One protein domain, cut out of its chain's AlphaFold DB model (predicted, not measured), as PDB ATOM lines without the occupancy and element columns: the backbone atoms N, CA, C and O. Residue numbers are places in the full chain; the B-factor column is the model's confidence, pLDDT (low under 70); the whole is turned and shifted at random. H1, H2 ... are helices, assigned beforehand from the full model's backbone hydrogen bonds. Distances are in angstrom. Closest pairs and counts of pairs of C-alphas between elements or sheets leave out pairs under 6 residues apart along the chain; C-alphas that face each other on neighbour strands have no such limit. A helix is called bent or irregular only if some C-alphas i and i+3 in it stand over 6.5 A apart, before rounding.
ATOM      1  N   ASN A   2      10.034 -18.605  33.692       76.12
ATOM      2  CA  ASN A   2       8.596 -18.895  33.806       76.12
ATOM      3  C   ASN A   2       7.848 -17.916  34.720       76.12
ATOM      4  O   ASN A   2       6.794 -17.429  34.329       76.12
ATOM      5  N   GLU A   3       8.438 -17.513  35.845       86.00
ATOM      6  CA  GLU A   3       7.708 -16.768  36.881       86.00
ATOM      7  C   GLU A   3       7.243 -15.372  36.428       86.00
ATOM      8  O   GLU A   3       6.116 -14.979  36.707       86.00
ATOM      9  N   TYR A   4       8.037 -14.646  35.629       89.62
ATOM     10  CA  TYR A   4       7.605 -13.357  35.062       89.62
ATOM     11  C   TYR A   4       6.383 -13.503  34.142       89.62
ATOM     12  O   TYR A   4       5.442 -12.710  34.206       89.62
ATOM     13  N   LYS A   5       6.379 -14.531  33.282       88.44
ATOM     14  CA  LYS A   5       5.238 -14.812  32.398       88.44
ATOM     15  C   LYS A   5       4.013 -15.221  33.210       88.44
ATOM     16  O   LYS A   5       2.902 -14.826  32.867       88.44
ATOM     17  N   GLU A   6       4.210 -15.983  34.280       91.94
ATOM     18  CA  GLU A   6       3.138 -16.365  35.195       91.94
ATOM     19  C   GLU A   6       2.556 -15.149  35.922       91.94
ATOM     20  O   GLU A   6       1.341 -14.978  35.900       91.94
ATOM     21  N   SER A   7       3.385 -14.248  36.454       91.56
ATOM     22  CA  SER A   7       2.925 -12.986  37.049       91.56
ATOM     23  C   SER A   7       2.164 -12.107  36.055       91.56
ATOM     24  O   SER A   7       1.080 -11.612  36.361       91.56
ATOM     25  N   LEU A   8       2.645 -11.980  34.811       91.56
ATOM     26  CA  LEU A   8       1.889 -11.287  33.759       91.56
ATOM     27  C   LEU A   8       0.527 -11.941  33.490       91.56
ATOM     28  O   LEU A   8      -0.429 -11.244  33.156       91.56
ATOM     29  N   ASN A   9       0.422 -13.265  33.620       92.12
ATOM     30  CA  ASN A   9      -0.837 -13.982  33.440       92.12
ATOM     31  C   ASN A   9      -1.812 -13.815  34.614       92.12
ATOM     32  O   ASN A   9      -3.017 -13.925  34.385       92.12
ATOM     33  N   ARG A  10      -1.318 -13.518  35.824       93.00
ATOM     34  CA  ARG A  10      -2.135 -13.260  37.026       93.00
ATOM     35  C   ARG A  10      -2.830 -11.900  36.999       93.00
ATOM     36  O   ARG A  10      -3.904 -11.759  37.578       93.00
ATOM     37  N   ILE A  11      -2.260 -10.913  36.306       93.75
ATOM     38  CA  ILE A  11      -2.911  -9.611  36.114       93.75
ATOM     39  C   ILE A  11      -3.932  -9.644  34.972       93.75
ATOM     40  O   ILE A  11      -3.794 -10.386  33.989       93.75
ATOM     41  N   ASP A  12      -4.949  -8.784  35.081       93.81
ATOM     42  CA  ASP A  12      -5.968  -8.633  34.049       93.81
ATOM     43  C   ASP A  12      -5.367  -8.188  32.704       93.81
ATOM     44  O   ASP A  12      -4.294  -7.579  32.623       93.81
ATOM     45  N   ALA A  13      -6.074  -8.511  31.620       94.12
ATOM     46  CA  ALA A  13      -5.595  -8.267  30.264       94.12
ATOM     47  C   ALA A  13      -5.323  -6.777  29.982       94.12
ATOM     48  O   ALA A  13      -4.403  -6.460  29.225       94.12
ATOM     49  N   ASN A  14      -6.067  -5.861  30.613       95.19
ATOM     50  CA  ASN A  14      -5.881  -4.424  30.425       95.19
ATOM     51  C   ASN A  14      -4.595  -3.940  31.102       95.19
ATOM     52  O   ASN A  14      -3.803  -3.238  30.471       95.19
ATOM     53  N   LYS A  15      -4.339  -4.353  32.347       95.38
ATOM     54  CA  LYS A  15      -3.070  -4.082  33.039       95.38
ATOM     55  C   LYS A  15      -1.892  -4.656  32.268       95.38
ATOM     56  O   LYS A  15      -0.917  -3.951  32.031       95.38
ATOM     57  N   ARG A  16      -2.008  -5.899  31.800       95.56
ATOM     58  CA  ARG A  16      -0.963  -6.564  31.013       95.56
ATOM     59  C   ARG A  16      -0.638  -5.804  29.733       95.56
ATOM     60  O   ARG A  16       0.530  -5.565  29.441       95.56
ATOM     61  N   LYS A  17      -1.669  -5.375  29.001       95.88
ATOM     62  CA  LYS A  17      -1.512  -4.533  27.812       95.88
ATOM     63  C   LYS A  17      -0.778  -3.234  28.147       95.88
ATOM     64  O   LYS A  17       0.172  -2.892  27.453       95.88
ATOM     65  N   ARG A  18      -1.150  -2.561  29.241       96.69
ATOM     66  CA  ARG A  18      -0.478  -1.331  29.686       96.69
ATOM     67  C   ARG A  18       0.995  -1.556  30.043       96.69
ATOM     68  O   ARG A  18       1.817  -0.731  29.666       96.69
ATOM     69  N   VAL A  19       1.346  -2.670  30.692       95.44
ATOM     70  CA  VAL A  19       2.756  -3.026  30.960       95.44
ATOM     71  C   VAL A  19       3.540  -3.167  29.652       95.44
ATOM     72  O   VAL A  19       4.635  -2.618  29.526       95.44
ATOM     73  N   PHE A  20       2.974  -3.844  28.646       94.81
ATOM     74  CA  PHE A  20       3.614  -3.952  27.332       94.81
ATOM     75  C   PHE A  20       3.714  -2.610  26.603       94.81
ATOM     76  O   PHE A  20       4.735  -2.346  25.969       94.81
ATOM     77  N   ASP A  21       2.707  -1.744  26.716       94.94
ATOM     78  CA  ASP A  21       2.758  -0.391  26.157       94.94
ATOM     79  C   ASP A  21       3.875   0.443  26.812       94.94
ATOM     80  O   ASP A  21       4.613   1.125  26.100       94.94
ATOM     81  N   CYS A  22       4.069   0.338  28.134       95.25
ATOM     82  CA  CYS A  22       5.185   0.979  28.841       95.25
ATOM     83  C   CYS A  22       6.544   0.468  28.346       95.25
ATOM     84  O   CYS A  22       7.425   1.271  28.038       95.25
ATOM     85  N   LEU A  23       6.704  -0.854  28.210       94.25
ATOM     86  CA  LEU A  23       7.933  -1.456  27.685       94.25
ATOM     87  C   LEU A  23       8.219  -1.018  26.249       94.25
ATOM     88  O   LEU A  23       9.355  -0.677  25.923       94.25
ATOM     89  N   ARG A  24       7.194  -0.981  25.394       94.50
ATOM     90  CA  ARG A  24       7.328  -0.478  24.025       94.50
ATOM     91  C   ARG A  24       7.780   0.980  24.029       94.50
ATOM     92  O   ARG A  24       8.757   1.292  23.361       94.50
ATOM     93  N   ASN A  25       7.118   1.843  24.802       93.94
ATOM     94  CA  ASN A  25       7.442   3.270  24.861       93.94
ATOM     95  C   ASN A  25       8.884   3.519  25.324       93.94
ATOM     96  O   ASN A  25       9.563   4.358  24.742       93.94
ATOM     97  N   TYR A  26       9.368   2.753  26.302       95.12
ATOM     98  CA  TYR A  26      10.759   2.794  26.760       95.12
ATOM     99  C   TYR A  26      11.778   2.458  25.653       95.12
ATOM    100  O   TYR A  26      12.856   3.058  25.572       95.12
ATOM    101  N   HIS A  27      11.447   1.517  24.766       92.12
ATOM    102  CA  HIS A  27      12.321   1.148  23.649       92.12
ATOM    103  C   HIS A  27      12.238   2.115  22.471       92.12
ATOM    104  O   HIS A  27      13.247   2.348  21.814       92.12
ATOM    105  N   THR A  28      11.063   2.682  22.202       92.19
ATOM    106  CA  THR A  28      10.829   3.495  20.999       92.19
ATOM    107  C   THR A  28      10.994   4.995  21.211       92.19
ATOM    108  O   THR A  28      11.122   5.727  20.236       92.19
ATOM    109  N   SER A  29      10.935   5.482  22.451       88.50
ATOM    110  CA  SER A  29      11.031   6.910  22.758       88.50
ATOM    111  C   SER A  29      12.392   7.258  23.345       88.50
ATOM    112  O   SER A  29      12.817   6.675  24.339       88.50
ATOM    113  N   GLU A  30      13.043   8.278  22.790       82.25
ATOM    114  CA  GLU A  30      14.283   8.834  23.350       82.25
ATOM    115  C   GLU A  30      14.053   9.578  24.673       82.25
ATOM    116  O   GLU A  30      14.984   9.771  25.450       82.25
ATOM    117  N   LYS A  31      12.809   9.988  24.947       87.94
ATOM    118  CA  LYS A  31      12.445  10.734  26.161       87.94
ATOM    119  C   LYS A  31      12.020   9.835  27.319       87.94
ATOM    120  O   LYS A  31      11.889  10.331  28.430       87.94
ATOM    121  N   PHE A  32      11.762   8.553  27.063       89.25
ATOM    122  CA  PHE A  32      11.220   7.638  28.061       89.25
ATOM    123  C   PHE A  32      12.361   6.885  28.749       89.25
ATOM    124  O   PHE A  32      13.008   6.019  28.157       89.25
ATOM    125  N   SER A  33      12.624   7.241  30.003       93.25
ATOM    126  CA  SER A  33      13.744   6.713  30.776       93.25
ATOM    127  C   SER A  33      13.400   5.404  31.493       93.25
ATOM    128  O   SER A  33      12.239   5.004  31.611       93.25
ATOM    129  N   TYR A  34      14.419   4.738  32.040       93.25
ATOM    130  CA  TYR A  34      14.207   3.578  32.905       93.25
ATOM    131  C   TYR A  34      13.417   3.933  34.180       93.25
ATOM    132  O   TYR A  34      12.689   3.090  34.698       93.25
ATOM    133  N   LYS A  35      13.511   5.179  34.672       93.88
ATOM    134  CA  LYS A  35      12.736   5.644  35.833       93.88
ATOM    135  C   LYS A  35      11.254   5.741  35.500       93.88
ATOM    136  O   LYS A  35      10.437   5.248  36.273       93.88
ATOM    137  N   ASP A  36      10.932   6.278  34.323       94.25
ATOM    138  CA  ASP A  36       9.555   6.335  33.824       94.25
ATOM    139  C   ASP A  36       8.983   4.926  33.660       94.25
ATOM    140  O   ASP A  36       7.824   4.681  33.992       94.25
ATOM    141  N   LEU A  37       9.798   3.975  33.186       95.06
ATOM    142  CA  LEU A  37       9.392   2.577  33.077       95.06
ATOM    143  C   LEU A  37       9.022   2.001  34.447       95.06
ATOM    144  O   LEU A  37       7.933   1.447  34.592       95.06
ATOM    145  N   ILE A  38       9.888   2.173  35.448       94.75
ATOM    146  CA  ILE A  38       9.635   1.694  36.813       94.75
ATOM    147  C   ILE A  38       8.383   2.333  37.389       94.75
ATOM    148  O   ILE A  38       7.530   1.613  37.896       94.75
ATOM    149  N   GLU A  39       8.258   3.655  37.311       94.75
ATOM    150  CA  GLU A  39       7.124   4.380  37.873       94.75
ATOM    151  C   GLU A  39       5.807   3.917  37.246       94.75
ATOM    152  O   GLU A  39       4.907   3.462  37.954       94.75
ATOM    153  N   ASN A  40       5.724   3.930  35.913       95.69
ATOM    154  CA  ASN A  40       4.505   3.551  35.211       95.69
ATOM    155  C   ASN A  40       4.131   2.087  35.467       95.69
ATOM    156  O   ASN A  40       2.976   1.811  35.789       95.69
ATOM    157  N   VAL A  41       5.081   1.150  35.375       95.62
ATOM    158  CA  VAL A  41       4.796  -0.273  35.625       95.62
ATOM    159  C   VAL A  41       4.396  -0.496  37.082       95.62
ATOM    160  O   VAL A  41       3.403  -1.178  37.331       95.62
ATOM    161  N   SER A  42       5.077   0.148  38.034       94.44
ATOM    162  CA  SER A  42       4.749   0.064  39.463       94.44
ATOM    163  C   SER A  42       3.312   0.493  39.744       94.44
ATOM    164  O   SER A  42       2.593  -0.230  40.426       94.44
ATOM    165  N   THR A  43       2.841   1.600  39.152       95.00
ATOM    166  CA  THR A  43       1.450   2.063  39.342       95.00
ATOM    167  C   THR A  43       0.390   1.083  38.829       95.00
ATOM    168  O   THR A  43      -0.768   1.151  39.235       95.00
ATOM    169  N   ILE A  44       0.762   0.181  37.916       94.94
ATOM    170  CA  ILE A  44      -0.158  -0.781  37.306       94.94
ATOM    171  C   ILE A  44      -0.266  -2.050  38.160       94.94
ATOM    172  O   ILE A  44      -1.363  -2.601  38.307       94.94
ATOM    173  N   VAL A  45       0.868  -2.539  38.668       94.06
ATOM    174  CA  VAL A  45       0.989  -3.910  39.195       94.06
ATOM    175  C   VAL A  45       1.206  -3.979  40.702       94.06
ATOM    176  O   VAL A  45       0.868  -4.999  41.300       94.06
ATOM    177  N   LEU A  46       1.734  -2.923  41.326       90.62
ATOM    178  CA  LEU A  46       1.916  -2.893  42.773       90.62
ATOM    179  C   LEU A  46       0.597  -2.612  43.502       90.62
ATOM    180  O   LEU A  46      -0.290  -1.948  42.958       90.62
ATOM    181  N   PRO A  47       0.462  -3.112  44.742       89.69
ATOM    182  CA  PRO A  47       1.432  -3.945  45.475       89.69
ATOM    183  C   PRO A  47       1.399  -5.439  45.097       89.69
ATOM    184  O   PRO A  47       2.181  -6.220  45.620       89.69
ATOM    185  N   ASN A  48       0.503  -5.851  44.202       89.06
ATOM    186  CA  ASN A  48       0.127  -7.259  44.046       89.06
ATOM    187  C   ASN A  48       1.167  -8.116  43.311       89.06
ATOM    188  O   ASN A  48       1.300  -9.297  43.606       89.06
ATOM    189  N   GLU A  49       1.864  -7.551  42.325       91.69
ATOM    190  CA  GLU A  49       2.760  -8.307  41.438       91.69
ATOM    191  C   GLU A  49       4.122  -7.595  41.268       91.69
ATOM    192  O   GLU A  49       4.468  -7.153  40.166       91.69
ATOM    193  N   PRO A  50       4.929  -7.470  42.343       91.81
ATOM    194  CA  PRO A  50       6.238  -6.803  42.307       91.81
ATOM    195  C   PRO A  50       7.227  -7.487  41.359       91.81
ATOM    196  O   PRO A  50       8.058  -6.822  40.736       91.81
ATOM    197  N   LEU A  51       7.081  -8.801  41.154       92.62
ATOM    198  CA  LEU A  51       7.892  -9.564  40.209       92.62
ATOM    199  C   LEU A  51       7.781  -9.029  38.773       92.62
ATOM    200  O   LEU A  51       8.727  -9.164  38.001       92.62
ATOM    201  N   ILE A  52       6.667  -8.390  38.397       94.38
ATOM    202  CA  ILE A  52       6.535  -7.777  37.068       94.38
ATOM    203  C   ILE A  52       7.468  -6.570  36.945       94.38
ATOM    204  O   ILE A  52       8.127  -6.420  35.917       94.38
ATOM    205  N   VAL A  53       7.574  -5.748  37.994       94.44
ATOM    206  CA  VAL A  53       8.483  -4.592  38.012       94.44
ATOM    207  C   VAL A  53       9.936  -5.060  37.937       94.44
ATOM    208  O   VAL A  53      10.720  -4.527  37.162       94.44
ATOM    209  N   VAL A  54      10.298  -6.110  38.673       92.88
ATOM    210  CA  VAL A  54      11.666  -6.652  38.645       92.88
ATOM    211  C   VAL A  54      11.965  -7.342  37.314       92.88
ATOM    212  O   VAL A  54      12.988  -7.087  36.676       92.88
ATOM    213  N   GLY A  55      11.061  -8.209  36.858       92.75
ATOM    214  CA  GLY A  55      11.235  -9.038  35.668       92.75
ATOM    215  C   GLY A  55      11.274  -8.249  34.362       92.75
ATOM    216  O   GLY A  55      11.839  -8.733  33.379       92.75
ATOM    217  N   MET A  56      10.773  -7.011  34.344       92.62
ATOM    218  CA  MET A  56      10.900  -6.137  33.177       92.62
ATOM    219  C   MET A  56      12.366  -5.779  32.867       92.62
ATOM    220  O   MET A  56      12.688  -5.516  31.708       92.62
ATOM    221  N   SER A  57      13.273  -5.844  33.857       92.19
ATOM    222  CA  SER A  57      14.721  -5.644  33.659       92.19
ATOM    223  C   SER A  57      15.320  -6.619  32.637       92.19
ATOM    224  O   SER A  57      16.229  -6.255  31.893       92.19
ATOM    225  N   LEU A  58      14.759  -7.830  32.503       89.94
ATOM    226  CA  LEU A  58      15.177  -8.815  31.498       89.94
ATOM    227  C   LEU A  58      15.005  -8.296  30.062       89.94
ATOM    228  O   LEU A  58      15.719  -8.729  29.158       89.94
ATOM    229  N   TYR A  59      14.077  -7.360  29.872       89.94
ATOM    230  CA  TYR A  59      13.718  -6.760  28.593       89.94
ATOM    231  C   TYR A  59      14.189  -5.308  28.463       89.94
ATOM    232  O   TYR A  59      13.900  -4.679  27.449       89.94
ATOM    233  N   ALA A  60      14.887  -4.760  29.459       90.06
ATOM    234  CA  ALA A  60      15.427  -3.406  29.400       90.06
ATOM    235  C   ALA A  60      16.705  -3.331  28.542       90.06
ATOM    236  O   ALA A  60      17.336  -4.351  28.244       90.06
ATOM    237  N   LYS A  61      17.103  -2.113  28.148       90.44
ATOM    238  CA  LYS A  61      18.389  -1.871  27.473       90.44
ATOM    239  C   LYS A  61      19.515  -2.265  28.434       90.44
ATOM    240  O   LYS A  61      19.381  -2.052  29.636       90.44
ATOM    241  N   ASN A  62      20.606  -2.847  27.925       87.50
ATOM    242  CA  ASN A  62      21.673  -3.406  28.771       87.50
ATOM    243  C   ASN A  62      22.205  -2.397  29.803       87.50
ATOM    244  O   ASN A  62      22.332  -2.757  30.969       87.50
ATOM    245  N   ASP A  63      22.390  -1.138  29.403       89.75
ATOM    246  CA  ASP A  63      22.929  -0.067  30.258       89.75
ATOM    247  C   ASP A  63      21.994   0.368  31.401       89.75
ATOM    248  O   ASP A  63      22.397   1.116  32.294       89.75
ATOM    249  N   ASP A  64      20.730  -0.058  31.370       92.94
ATOM    250  CA  ASP A  64      19.718   0.306  32.360       92.94
ATOM    251  C   ASP A  64      19.305  -0.868  33.251       92.94
ATOM    252  O   ASP A  64      18.618  -0.651  34.247       92.94
ATOM    253  N   LYS A  65      19.716  -2.105  32.939       92.94
ATOM    254  CA  LYS A  65      19.300  -3.296  33.699       92.94
ATOM    255  C   LYS A  65      19.686  -3.196  35.171       92.94
ATOM    256  O   LYS A  65      18.827  -3.352  36.034       92.94
ATOM    257  N   GLU A  66      20.952  -2.892  35.445       92.75
ATOM    258  CA  GLU A  66      21.459  -2.735  36.813       92.75
ATOM    259  C   GLU A  66      20.782  -1.560  37.521       92.75
ATOM    260  O   GLU A  66      20.299  -1.717  38.638       92.75
ATOM    261  N   LYS A  67      20.614  -0.422  36.833       94.12
ATOM    262  CA  LYS A  67      19.925   0.758  37.384       94.12
ATOM    263  C   LYS A  67      18.481   0.450  37.775       94.12
ATOM    264  O   LYS A  67      18.004   0.930  38.798       94.12
ATOM    265  N   ILE A  68      17.777  -0.354  36.974       94.06
ATOM    266  CA  ILE A  68      16.412  -0.779  37.293       94.06
ATOM    267  C   ILE A  68      16.394  -1.625  38.561       94.06
ATOM    268  O   ILE A  68      15.559  -1.384  39.432       94.06
ATOM    269  N   LEU A  69      17.308  -2.590  38.681       92.50
ATOM    270  CA  LEU A  69      17.398  -3.445  39.865       92.50
ATOM    271  C   LEU A  69      17.749  -2.633  41.118       92.50
ATOM    272  O   LEU A  69      17.090  -2.789  42.145       92.50
ATOM    273  N   GLU A  70      18.711  -1.713  41.026       92.94
ATOM    274  CA  GLU A  70      19.067  -0.803  42.120       92.94
ATOM    275  C   GLU A  70      17.877   0.043  42.582       92.94
ATOM    276  O   GLU A  70      17.625   0.163  43.781       92.94
ATOM    277  N   GLU A  71      17.117   0.624  41.652       92.75
ATOM    278  CA  GLU A  71      15.924   1.401  41.993       92.75
ATOM    279  C   GLU A  71      14.814   0.530  42.595       92.75
ATOM    280  O   GLU A  71      14.116   0.990  43.499       92.75
ATOM    281  N   CYS A  72      14.662  -0.725  42.154       92.12
ATOM    282  CA  CYS A  72      13.718  -1.663  42.769       92.12
ATOM    283  C   CYS A  72      14.078  -1.948  44.235       92.12
ATOM    284  O   CYS A  72      13.180  -2.009  45.071       92.12
ATOM    285  N   VAL A  73      15.369  -2.063  44.563       90.38
ATOM    286  CA  VAL A  73      15.839  -2.215  45.952       90.38
ATOM    287  C   VAL A  73      15.600  -0.934  46.755       90.38
ATOM    288  O   VAL A  73      15.078  -0.996  47.864       90.38
ATOM    289  N   LYS A  74      15.929   0.245  46.205       89.50
ATOM    290  CA  LYS A  74      15.710   1.538  46.890       89.50
ATOM    291  C   LYS A  74      14.239   1.811  47.199       89.50
ATOM    292  O   LYS A  74      13.945   2.482  48.181       89.50
ATOM    293  N   LYS A  75      13.335   1.339  46.340       86.56
ATOM    294  CA  LYS A  75      11.880   1.480  46.489       86.56
ATOM    295  C   LYS A  75      11.235   0.331  47.272       86.56
ATOM    296  O   LYS A  75      10.011   0.269  47.297       86.56
ATOM    297  N   GLU A  76      12.031  -0.572  47.853       86.31
ATOM    298  CA  GLU A  76      11.558  -1.725  48.637       86.31
ATOM    299  C   GLU A  76      10.603  -2.646  47.849       86.31
ATOM    300  O   GLU A  76       9.722  -3.294  48.403       86.31
TER     301      GLU A  76
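Overview. This is residues 2 to 76 of the 80 residues of an uncharacterized protein of Parastrongyloides trichosuri (UniProt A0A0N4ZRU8). Two antiparallel pairs of helices, H2 with H3 and H4 with H5, are set slantwise to each other in a compact body, with H3 and H4 packed together in the middle. The short H1 crosses H4 on the side away from H5. The printed part has 75 residues with five named helices, H1 to H5 in order along the chain, and no named strand; its class is all helix. The radius of gyration of the C-alphas is 11.4 A, and the rounded outline spans 29 by 25 by 22 A.

Arrangement. H1, residues 2 to 10, is close to but not clearly touching H2, residues 13 to 28; their closest C-alphas, those of Leu 8 and Arg 16, are 6.2 A apart. H2 touches H3, residues 34 to 45, at a shallow tilt of 3 degrees, opposite ways, and the two form a helical hairpin; their closest C-alphas, those of Val 19 and Val 41, are 5.8 A apart. H3 forms a second helical hairpin with H4, residues 50 to 59, at a steep tilt of 40 degrees; the closest C-alphas, those of Ser 42 and Val 53, are 6.1 A apart. H4 also touches H1, at a steep tilt of 55 degrees, opposite ways, with the C-alphas of Tyr 4 and Gly 55 closest at 5.7 A. H5, residues 62 to 74, forms a helical hairpin with H4 at a shallow tilt of 15 degrees; the closest C-alphas, those of Ser 57 and Lys 65, are 5.1 A apart. H3 touches H5 with residues 34 to 38 alone, and the C-alphas of Tyr 34 and Asp 64 are closest at 6.4 A. H3 and H4 are the hub, touching three other helices each. H1 is apart from H3 and H5, and H2 is apart from H5. Every O i to N i+4 pair is within hydrogen-bond range in H1, H2 and H3; in H4 3 of 6 are, and in H5 7 of 9.

Along the chain. H1 begins at C-alpha 2 at (8.596, -18.895, 33.806) and is 12.5 A long from first to last C-alpha. H2, the longest helix with 16 residues, measures 22.2 A and begins at C-alpha 13 at (-5.595, -8.267, 30.264). H3 measures 16.4 A and H4 15.6 A. H5 measures 19.7 A and ends at C-alpha 74 at (15.710, 1.538, 46.890). H5 is irregular, with C-alphas 63 and 66 7.2 A apart.

Size, cuts and confidence. The two C-alphas farthest apart are those of Asn 2 and Lys 31, at 30.8 A. The printed part has no cut, and the four links between successive helices are tight. The mean pLDDT of the printed part is 92.2, and no printed residue is under 70.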